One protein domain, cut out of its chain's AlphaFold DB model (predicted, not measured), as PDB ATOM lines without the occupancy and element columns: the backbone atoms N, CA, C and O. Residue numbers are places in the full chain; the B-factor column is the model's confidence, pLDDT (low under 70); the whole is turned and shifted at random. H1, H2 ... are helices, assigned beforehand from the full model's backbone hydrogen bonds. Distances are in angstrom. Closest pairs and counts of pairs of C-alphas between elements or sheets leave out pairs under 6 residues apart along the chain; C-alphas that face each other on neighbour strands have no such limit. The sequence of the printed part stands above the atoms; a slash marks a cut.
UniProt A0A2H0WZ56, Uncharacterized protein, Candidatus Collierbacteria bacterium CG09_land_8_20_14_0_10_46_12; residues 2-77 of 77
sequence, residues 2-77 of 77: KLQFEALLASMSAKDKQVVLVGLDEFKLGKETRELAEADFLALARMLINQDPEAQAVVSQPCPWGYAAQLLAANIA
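Overview. This is residues 2 to 77 of the 77 residues of an uncharacterized protein of Candidatus Collierbacteria bacterium CG09_land_8_20_14_0_10_46_12 (UniProt A0A2H0WZ56). One long helix, H3, runs the length of a small helical body, and H2 and H5, which pack on each other, cross it on one side, H2 touching its first half and H5 its second. H4 packs on the last part of H3 and on H5, while H1 lies loosely on the opposite side of the body from H4, nearly at right angles to H3 and H5. The 76 residues printed hold five named helices, in the order H1, H2, H3, H4, H5, and no named strand; the class is all helix, with mostly crossed packing, the touching helices standing at steep tilts. The whole is compact, with a radius of gyration of the C-alphas of 11.6 A and spans of 32 by 27 by 19 A.

Along the chain. H3, the longest helix, is residues 31 to 49 and measures 27.1 A from first to last C-alpha; C-alpha 31 is at (122.569, 136.738, 105.791). H2 is residues 14 to 25, 15.5 A long, and H5 is residues 66 to 76, 15.4 A long, with C-alpha 76 at (118.626, 111.337, 101.277). H1 is residues 2 to 11, 14.6 A long, beginning at C-alpha 2 at (109.439, 123.260, 100.921). H4 is residues 53 to 60, 10.7 A long.

Arrangement. H3 and H5 are the hubs, touching three helices each. They touch each other at a steep tilt of 48 degrees, the same way, H3 with residues 41 to 49 alone; the closest C-alphas, of Ile 49 and Ile 76, are 6.5 A apart. H2 touches H3 with residues 21 to 25 alone, at a steep tilt of 63 degrees, opposite ways; the closest C-alphas, of Leu 24 and Ala 37, are 5.8 A apart. H2 also touches H5, at a steep tilt of 41 degrees, with the closest C-alphas, of Val 20 and Ala 68, 4.9 A apart. H4 touches residues 44 to 48 of H3, where the closest C-alphas, of Met 47 and Ala 55, are 5.3 A apart. H4 touches H5 as well, the closest C-alphas, of Val 59 and Ala 69, being 5.4 A apart. H1 touches no helix; it is close but not clearly touching to H3, about perpendicular at 85 degrees, the closest C-alphas, of Phe 5 and Leu 42, being 7.1 A apart. H4 is apart from H1 and from H2. In H1, H3, H4 and H5 every O i to N i+4 pair is within hydrogen-bond range; in H2 6 of 8 are.

Size, cuts and confidence. The two C-alphas farthest apart, of Lys 28 and Gln 51, are 31.8 A apart. The printed part has no cut, and its four links are tight. The mean pLDDT of the printed part is 71.5, and 32 residues are under 70, among them residues 2 to 9 and 21 to 36.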
ATOM      1  N   LYS A   2     108.749 123.204  99.611       48.44
ATOM      2  CA  LYS A   2     109.439 123.260 100.921       48.44
ATOM      3  C   LYS A   2     109.319 121.968 101.749       48.44
ATOM      4  O   LYS A   2     110.263 121.567 102.413       48.44
ATOM      5  N   LEU A   3     108.182 121.284 101.610       52.25
ATOM      6  CA  LEU A   3     107.786 120.130 102.424       52.25
ATOM      7  C   LEU A   3     108.780 118.957 102.421       52.25
ATOM      8  O   LEU A   3     108.925 118.310 103.447       52.25
ATOM      9  N   GLN A   4     109.472 118.679 101.310       61.78
ATOM     10  CA  GLN A   4     110.384 117.527 101.235       61.78
ATOM     11  C   GLN A   4     111.743 117.804 101.889       61.78
ATOM     12  O   GLN A   4     112.271 116.950 102.592       61.78
ATOM     13  N   PHE A   5     112.281 119.014 101.721       62.09
ATOM     14  CA  PHE A   5     113.547 119.399 102.343       62.09
ATOM     15  C   PHE A   5     113.389 119.656 103.844       62.09
ATOM     16  O   PHE A   5     114.220 119.230 104.633       62.09
ATOM     17  N   GLU A   6     112.284 120.281 104.261       65.50
ATOM     18  CA  GLU A   6     111.972 120.477 105.681       65.50
ATOM     19  C   GLU A   6     111.736 119.141 106.406       65.50
ATOM     20  O   GLU A   6     112.177 118.995 107.545       65.50
ATOM     21  N   ALA A   7     111.110 118.157 105.747       68.00
ATOM     22  CA  ALA A   7     110.921 116.811 106.293       68.00
ATOM     23  C   ALA A   7     112.243 116.037 106.430       68.00
ATOM     24  O   ALA A   7     112.487 115.440 107.475       68.00
ATOM     25  N   LEU A   8     113.119 116.112 105.424       68.38
ATOM     26  CA  LEU A   8     114.470 115.540 105.465       68.38
ATOM     27  C   LEU A   8     115.303 116.166 106.592       68.38
ATOM     28  O   LEU A   8     115.879 115.491 107.438       68.38
ATOM     29  N   LEU A   9     115.311 117.492 106.657       68.25
ATOM     30  CA  LEU A   9     115.966 118.222 107.729       68.25
ATOM     31  C   LEU A   9     115.368 117.869 109.105       68.25
ATOM     32  O   LEU A   9     116.065 117.941 110.117       68.25
ATOM     33  N   ALA A  10     114.081 117.531 109.185       72.88
ATOM     34  CA  ALA A  10     113.430 117.108 110.422       72.88
ATOM     35  C   ALA A  10     113.816 115.688 110.871       72.88
ATOM     36  O   ALA A  10     113.737 115.425 112.069       72.88
ATOM     37  N   SER A  11     114.260 114.806 109.967       74.81
ATOM     38  CA  SER A  11     114.775 113.475 110.326       74.81
ATOM     39  C   SER A  11     116.252 113.481 110.732       74.81
ATOM     40  O   SER A  11     116.713 112.526 111.353       74.81
ATOM     41  N   MET A  12     116.991 114.550 110.422       75.94
ATOM     42  CA  MET A  12     118.385 114.719 110.840       75.94
ATOM     43  C   MET A  12     118.494 115.134 112.311       75.94
ATOM     44  O   MET A  12     117.650 115.867 112.840       75.94
ATOM     45  N   SER A  13     119.583 114.731 112.974       75.62
ATOM     46  CA  SER A  13     119.885 115.235 114.316       75.62
ATOM     47  C   SER A  13     120.070 116.756 114.284       75.62
ATOM     48  O   SER A  13     120.489 117.318 113.273       75.62
ATOM     49  N   ALA A  14     119.794 117.448 115.396       70.50
ATOM     50  CA  ALA A  14     119.963 118.903 115.463       70.50
ATOM     51  C   ALA A  14     121.392 119.339 115.093       70.50
ATOM     52  O   ALA A  14     121.564 120.363 114.439       70.50
ATOM     53  N   LYS A  15     122.394 118.525 115.450       68.94
ATOM     54  CA  LYS A  15     123.798 118.745 115.102       68.94
ATOM     55  C   LYS A  15     124.045 118.572 113.603       68.94
ATOM     56  O   LYS A  15     124.697 119.423 113.018       68.94
ATOM     57  N   ASP A  16     123.499 117.536 112.972       67.62
ATOM     58  CA  ASP A  16     123.729 117.264 111.543       67.62
ATOM     59  C   ASP A  16     122.942 118.222 110.651       67.62
ATOM     60  O   ASP A  16     123.477 118.738 109.675       67.62
ATOM     61  N   LYS A  17     121.699 118.542 111.030       71.31
ATOM     62  CA  LYS A  17     120.916 119.633 110.439       71.31
ATOM     63  C   LYS A  17     121.688 120.939 110.540       71.31
ATOM     64  O   LYS A  17     121.789 121.660 109.554       71.31
ATOM     65  N   GLN A  18     122.231 121.238 111.721       65.69
ATOM     66  CA  GLN A  18     123.051 122.419 111.900       65.69
ATOM     67  C   GLN A  18     124.268 122.339 110.987       65.69
ATOM     68  O   GLN A  18     124.447 123.280 110.255       65.69
ATOM     69  N   VAL A  19     125.019 121.241 110.903       66.62
ATOM     70  CA  VAL A  19     126.180 121.091 110.002       66.62
ATOM     71  C   VAL A  19     125.823 121.160 108.513       66.62
ATOM     72  O   VAL A  19     126.611 121.685 107.746       66.62
ATOM     73  N   VAL A  20     124.658 120.703 108.063       71.56
ATOM     74  CA  VAL A  20     124.222 120.909 106.667       71.56
ATOM     75  C   VAL A  20     123.863 122.378 106.424       71.56
ATOM     76  O   VAL A  20     124.188 122.927 105.377       71.56
ATOM     77  N   LEU A  21     123.275 123.046 107.421       65.88
ATOM     78  CA  LEU A  21     123.000 124.486 107.395       65.88
ATOM     79  C   LEU A  21     124.247 125.357 107.689       65.88
ATOM     80  O   LEU A  21     124.233 126.537 107.365       65.88
ATOM     81  N   VAL A  22     125.294 124.799 108.312       57.56
ATOM     82  CA  VAL A  22     126.499 125.464 108.870       57.56
ATOM     83  C   VAL A  22     127.774 125.082 108.123       57.56
ATOM     84  O   VAL A  22     128.758 125.802 108.182       57.56
ATOM     85  N   GLY A  23     127.776 124.019 107.324       57.78
ATOM     86  CA  GLY A  23     128.759 123.834 106.256       57.78
ATOM     87  C   GLY A  23     128.718 125.021 105.291       57.78
ATOM     88  O   GLY A  23     129.731 125.394 104.720       57.78
ATOM     89  N   LEU A  24     127.576 125.707 105.235       53.78
ATOM     90  CA  LEU A  24     127.371 127.018 104.621       53.78
ATOM     91  C   LEU A  24     127.888 128.204 105.445       53.78
ATOM     92  O   LEU A  24     127.604 129.341 105.102       53.78
ATOM     93  N   ASP A  25     128.576 127.970 106.556       47.38
ATOM     94  CA  ASP A  25     128.818 128.957 107.613       47.38
ATOM     95  C   ASP A  25     130.250 128.852 108.181       47.38
ATOM     96  O   ASP A  25     130.598 129.568 109.121       47.38
ATOM     97  N   GLU A  26     131.142 128.063 107.550       48.97
ATOM     98  CA  GLU A  26     132.591 128.075 107.855       48.97
ATOM     99  C   GLU A  26     133.240 129.467 107.671       48.97
ATOM    100  O   GLU A  26     134.388 129.680 108.055       48.97
ATOM    101  N   PHE A  27     132.492 130.457 107.172       49.47
ATOM    102  CA  PHE A  27     132.957 131.821 106.960       49.47
ATOM    103  C   PHE A  27     132.055 132.909 107.559       49.47
ATOM    104  O   PHE A  27     131.944 133.955 106.934       49.47
ATOM    105  N   LYS A  28     131.416 132.738 108.735       53.53
ATOM    106  CA  LYS A  28     130.579 133.808 109.358       53.53
ATOM    107  C   LYS A  28     129.737 134.539 108.300       53.53
ATOM    108  O   LYS A  28     129.856 135.757 108.120       53.53
ATOM    109  N   LEU A  29     129.036 133.766 107.484       54.97
ATOM    110  CA  LEU A  29     128.561 134.283 106.216       54.97
ATOM    111  C   LEU A  29     127.426 135.279 106.477       54.97
ATOM    112  O   LEU A  29     126.576 135.081 107.347       54.97
ATOM    113  N   GLY A  30     127.450 136.408 105.764       59.41
ATOM    114  CA  GLY A  30     126.370 137.389 105.840       59.41
ATOM    115  C   GLY A  30     125.034 136.737 105.479       59.41
ATOM    116  O   GLY A  30     124.997 135.753 104.740       59.41
ATOM    117  N   LYS A  31     123.924 137.288 105.983       63.91
ATOM    118  CA  LYS A  31     122.569 136.738 105.791       63.91
ATOM    119  C   LYS A  31     122.266 136.353 104.328       63.91
ATOM    120  O   LYS A  31     121.693 135.298 104.093       63.91
ATOM    121  N   GLU A  32     122.692 137.164 103.363       62.50
ATOM    122  CA  GLU A  32     122.487 136.905 101.929       62.50
ATOM    123  C   GLU A  32     123.271 135.688 101.416       62.50
ATOM    124  O   GLU A  32     122.752 134.893 100.637       62.50
ATOM    125  N   THR A  33     124.510 135.493 101.875       64.44
ATOM    126  CA  THR A  33     125.324 134.344 101.458       64.44
ATOM    127  C   THR A  33     124.784 133.042 102.037       64.44
ATOM    128  O   THR A  33     124.840 132.012 101.375       64.44
ATOM    129  N   ARG A  34     124.179 133.095 103.228       67.31
ATOM    130  CA  ARG A  34     123.452 131.961 103.803       67.31
ATOM    131  C   ARG A  34     122.235 131.570 102.963       67.31
ATOM    132  O   ARG A  34     122.044 130.390 102.699       67.31
ATOM    133  N   GLU A  35     121.433 132.540 102.527       68.81
ATOM    134  CA  GLU A  35     120.244 132.276 101.700       68.81
ATOM    135  C   GLU A  35     120.613 131.643 100.346       68.81
ATOM    136  O   GLU A  35     119.944 130.711  99.897       68.81
ATOM    137  N   LEU A  36     121.706 132.094  99.721       67.50
ATOM    138  CA  LEU A  36     122.230 131.498  98.485       67.50
ATOM    139  C   LEU A  36     122.708 130.060  98.701       67.50
ATOM    140  O   LEU A  36     122.381 129.161  97.933       67.50
ATOM    141  N   ALA A  37     123.426 129.831  99.791       71.69
ATOM    142  CA  ALA A  37     123.986 128.533 100.102       71.69
ATOM    143  C   ALA A  37     122.893 127.505 100.482       71.69
ATOM    144  O   ALA A  37     122.964 126.335 100.102       71.69
ATOM    145  N   GLU A  38     121.821 127.947 101.154       73.44
ATOM    146  CA  GLU A  38     120.622 127.134 101.394       73.44
ATOM    147  C   GLU A  38     119.935 126.743 100.071       73.44
ATOM    148  O   GLU A  38     119.450 125.615  99.933       73.44
ATOM    149  N   ALA A  39     119.923 127.640  99.076       75.38
ATOM    150  CA  ALA A  39     119.382 127.351  97.750       75.38
ATOM    151  C   ALA A  39     120.229 126.321  96.982       75.38
ATOM    152  O   ALA A  39     119.661 125.401  96.386       75.38
ATOM    153  N   ASP A  40     121.558 126.420  97.049       77.94
ATOM    154  CA  ASP A  40     122.478 125.467  96.414       77.94
ATOM    155  C   ASP A  40     122.350 124.063  97.024       77.94
ATOM    156  O   ASP A  40     122.248 123.067  96.305       77.94
ATOM    157  N   PHE A  41     122.247 123.966  98.354       78.56
ATOM    158  CA  PHE A  41     122.020 122.685  99.032       78.56
ATOM    159  C   PHE A  41     120.646 122.089  98.726       78.56
ATOM    160  O   PHE A  41     120.518 120.871  98.589       78.56
ATOM    161  N   LEU A  42     119.620 122.926  98.563       79.81
ATOM    162  CA  LEU A  42     118.304 122.474  98.120       79.81
ATOM    163  C   LEU A  42     118.346 121.936  96.682       79.81
ATOM    164  O   LEU A  42     117.680 120.940  96.384       79.81
ATOM    165  N   ALA A  43     119.098 122.583  95.790       82.81
ATOM    166  CA  ALA A  43     119.287 122.117  94.419       82.81
ATOM    167  C   ALA A  43     120.018 120.767  94.398       82.81
ATOM    168  O   ALA A  43     119.508 119.811  93.810       82.81
ATOM    169  N   LEU A  44     121.126 120.650  95.138       83.69
ATOM    170  CA  LEU A  44     121.879 119.404  95.274       83.69
ATOM    171  C   LEU A  44     121.024 118.276  95.869       83.69
ATOM    172  O   LEU A  44     121.030 117.162  95.349       83.69
ATOM    173  N   ALA A  45     120.227 118.562  96.904       80.94
ATOM    174  CA  ALA A  45     119.319 117.586  97.504       80.94
ATOM    175  C   ALA A  45     118.330 117.011  96.481       80.94
ATOM    176  O   ALA A  45     118.074 115.811  96.462       80.94
ATOM    177  N   ARG A  46     117.783 117.852  95.596       81.75
ATOM    178  CA  ARG A  46     116.865 117.391  94.543       81.75
ATOM    179  C   ARG A  46     117.555 116.537  93.502       81.75
ATOM    180  O   ARG A  46     116.986 115.535  93.083       81.75
ATOM    181  N   MET A  47     118.750 116.939  93.089       85.81
ATOM    182  CA  MET A  47     119.553 116.158  92.156       85.81
ATOM    183  C   MET A  47     119.851 114.773  92.755       85.81
ATOM    184  O   MET A  47     119.643 113.767  92.084       85.81
ATOM    185  N   LEU A  48     120.194 114.700  94.047       82.75
ATOM    186  CA  LEU A  48     120.404 113.437  94.765       82.75
ATOM    187  C   LEU A  48     119.135 112.572  94.844       82.75
ATOM    188  O   LEU A  48     119.203 111.384  94.540       82.75
ATOM    189  N   ILE A  49     117.977 113.156  95.179       82.31
ATOM    190  CA  ILE A  49     116.676 112.451  95.195       82.31
ATOM    191  C   ILE A  49     116.352 111.862  93.816       82.31
ATOM    192  O   ILE A  49     115.857 110.742  93.710       82.31
ATOM    193  N   ASN A  50     116.652 112.610  92.754       84.44
ATOM    194  CA  ASN A  50     116.419 112.187  91.376       84.44
ATOM    195  C   ASN A  50     117.511 111.247  90.834       84.44
ATOM    196  O   ASN A  50     117.460 110.893  89.659       84.44
ATOM    197  N   GLN A  51     118.480 110.845  91.669       84.19
ATOM    198  CA  GLN A  51     119.630 110.012  91.293       84.19
ATOM    199  C   GLN A  51     120.443 110.599  90.131       84.19
ATOM    200  O   GLN A  51     120.983 109.874  89.295       84.19
ATOM    201  N   ASP A  52     120.526 111.925  90.077       86.75
ATOM    202  CA  ASP A  52     121.252 112.634  89.037       86.75
ATOM    203  C   ASP A  52     122.768 112.362  89.174       86.75
ATOM    204  O   ASP A  52     123.343 112.567  90.254       86.75
ATOM    205  N   PRO A  53     123.444 111.891  88.110       83.62
ATOM    206  CA  PRO A  53     124.877 111.613  88.140       83.62
ATOM    207  C   PRO A  53     125.726 112.859  88.432       83.62
ATOM    208  O   PRO A  53     126.802 112.732  89.023       83.62
ATOM    209  N   GLU A  54     125.253 114.060  88.090       85.12
ATOM    210  CA  GLU A  54     125.940 115.309  88.430       85.12
ATOM    211  C   GLU A  54     125.942 115.551  89.944       85.12
ATOM    212  O   GLU A  54     126.944 116.005  90.496       85.12
ATOM    213  N   ALA A  55     124.876 115.161  90.648       84.44
ATOM    214  CA  ALA A  55     124.813 115.255  92.107       84.44
ATOM    215  C   ALA A  55     125.897 114.392  92.766       84.44
ATOM    216  O   ALA A  55     126.568 114.823  93.703       84.44
ATOM    217  N   GLN A  56     126.106 113.181  92.244       81.50
ATOM    218  CA  GLN A  56     127.153 112.287  92.736       81.50
ATOM    219  C   GLN A  56     128.556 112.817  92.424       81.50
ATOM    220  O   GLN A  56     129.466 112.694  93.248       81.50
ATOM    221  N   ALA A  57     128.737 113.464  91.271       83.06
ATOM    222  CA  ALA A  57     129.985 114.147  90.946       83.06
ATOM    223  C   ALA A  57     130.270 115.299  91.927       83.06
ATOM    224  O   ALA A  57     131.401 115.447  92.378       83.06
ATOM    225  N   VAL A  58     129.254 116.073  92.315       81.25
ATOM    226  CA  VAL A  58     129.401 117.168  93.288       81.25
ATOM    227  C   VAL A  58     129.756 116.641  94.683       81.25
ATOM    228  O   VAL A  58     130.663 117.171  95.321       81.25
ATOM    229  N   VAL A  59     129.105 115.572  95.151       82.88
ATOM    230  CA  VAL A  59     129.365 114.983  96.482       82.88
ATOM    231  C   VAL A  59     130.742 114.307  96.569       82.88
ATOM    232  O   VAL A  59     131.342 114.246  97.643       82.88
ATOM    233  N   SER A  60     131.260 113.806  95.445       79.81
ATOM    234  CA  SER A  60     132.571 113.143  95.374       79.81
ATOM    235  C   SER A  60     133.750 114.103  95.187       79.81
ATOM    236  O   SER A  60     134.901 113.690  95.349       79.81
ATOM    237  N   GLN A  61     133.498 115.379  94.882       75.69
ATOM    238  CA  GLN A  61     134.552 116.374  94.715       75.69
ATOM    239  C   GLN A  61     135.036 116.938  96.062       75.69
ATOM    240  O   GLN A  61     134.237 117.201  96.962       75.69
ATOM    241  N   PRO A  62     136.348 117.198  96.207       68.44
ATOM    242  CA  PRO A  62     136.867 117.961  97.331       68.44
ATOM    243  C   PRO A  62     136.451 119.429  97.176       68.44
ATOM    244  O   PRO A  62     137.081 120.197  96.451       68.44
ATOM    245  N   CYS A  63     135.379 119.825  97.855       69.06
ATOM    246  CA  CYS A  63     134.942 121.213  97.947       69.06
ATOM    247  C   CYS A  63     134.914 121.668  99.416       69.06
ATOM    248  O   CYS A  63     134.873 120.822 100.314       69.06
ATOM    249  N   PRO A  64     134.912 122.987  99.687       65.62
ATOM    250  CA  PRO A  64     134.788 123.515 101.051       65.62
ATOM    251  C   PRO A  64     133.552 122.978 101.787       65.62
ATOM    252  O   PRO A  64     133.540 122.849 103.003       65.62
ATOM    253  N   TRP A  65     132.527 122.590 101.029       72.19
ATOM    254  CA  TRP A  65     131.280 122.037 101.543       72.19
ATOM    255  C   TRP A  65     131.216 120.509 101.477       72.19
ATOM    256  O   TRP A  65     130.157 119.941 101.729       72.19
ATOM    257  N   GLY A  66     132.319 119.829 101.147       73.50
ATOM    258  CA  GLY A  66     132.336 118.397 100.841       73.50
ATOM    259  C   GLY A  66     131.809 117.546 101.992       73.50
ATOM    260  O   GLY A  66     131.042 116.614 101.772       73.50
ATOM    261  N   TYR A  67     132.115 117.927 103.236       75.50
ATOM    262  CA  TYR A  67     131.572 117.256 104.418       75.50
ATOM    263  C   TYR A  67     130.047 117.423 104.551       75.50
ATOM    264  O   TYR A  67     129.335 116.452 104.805       75.50
ATOM    265  N   ALA A  68     129.524 118.630 104.320       78.19
ATOM    266  CA  ALA A  68     128.087 118.894 104.363       78.19
ATOM    267  C   ALA A  68     127.343 118.231 103.191       78.19
ATOM    268  O   ALA A  68     126.261 117.680 103.388       78.19
ATOM    269  N   ALA A  69     127.933 118.216 101.993       79.75
ATOM    270  CA  ALA A  69     127.394 117.529 100.821       79.75
ATOM    271  C   ALA A  69     127.335 116.003 101.026       79.75
ATOM    272  O   ALA A  69     126.338 115.369 100.686       79.75
ATOM    273  N   GLN A  70     128.360 115.415 101.650       80.44
ATOM    274  CA  GLN A  70     128.377 113.994 102.013       80.44
ATOM    275  C   GLN A  70     127.331 113.655 103.081       80.44
ATOM    276  O   GLN A  70     126.626 112.655 102.947       80.44
ATOM    277  N   LEU A  71     127.184 114.495 104.113       79.00
ATOM    278  CA  LEU A  71     126.132 114.332 105.123       79.00
ATOM    279  C   LEU A  71     124.733 114.416 104.509       79.00
ATOM    280  O   LEU A  71     123.867 113.613 104.855       79.00
ATOM    281  N   LEU A  72     124.521 115.355 103.586       80.38
ATOM    282  CA  LEU A  72     123.272 115.476 102.844       80.38
ATOM    283  C   LEU A  72     122.977 114.192 102.053       80.38
ATOM    284  O   LEU A  72     121.897 113.625 102.194       80.38
ATOM    285  N   ALA A  73     123.947 113.692 101.282       80.81
ATOM    286  CA  ALA A  73     123.793 112.467 100.496       80.81
ATOM    287  C   ALA A  73     123.504 111.230 101.361       80.81
ATOM    288  O   ALA A  73     122.651 110.422 101.003       80.81
ATOM    289  N   ALA A  74     124.152 111.109 102.522       79.31
ATOM    290  CA  ALA A  74     123.952 109.988 103.442       79.31
ATOM    291  C   ALA A  74     122.544 109.934 104.067       79.31
ATOM    292  O   ALA A  74     122.139 108.877 104.540       79.31
ATOM    293  N   ASN A  75     121.810 111.053 104.085       73.12
ATOM    294  CA  ASN A  75     120.477 111.147 104.694       73.12
ATOM    295  C   ASN A  75     119.327 111.180 103.670       73.12
ATOM    296  O   ASN A  75     118.172 111.119 104.080       73.12
ATOM    297  N   ILE A  76     119.622 111.297 102.368       72.06
ATOM    298  CA  ILE A  76     118.626 111.337 101.277       72.06
ATOM    299  C   ILE A  76     118.309 109.943 100.699       72.06
ATOM    300  O   ILE A  76     117.290 109.802 100.022       72.06
ATOM    301  N   ALA A  77     119.156 108.942 100.958       56.75
ATOM    302  CA  ALA A  77     119.003 107.574 100.454       56.75
ATOM    303  C   ALA A  77     117.704 106.883 100.907       56.75
ATOM    304  O   ALA A  77     117.366 106.969 102.110       56.75
TER     305      ALA A  77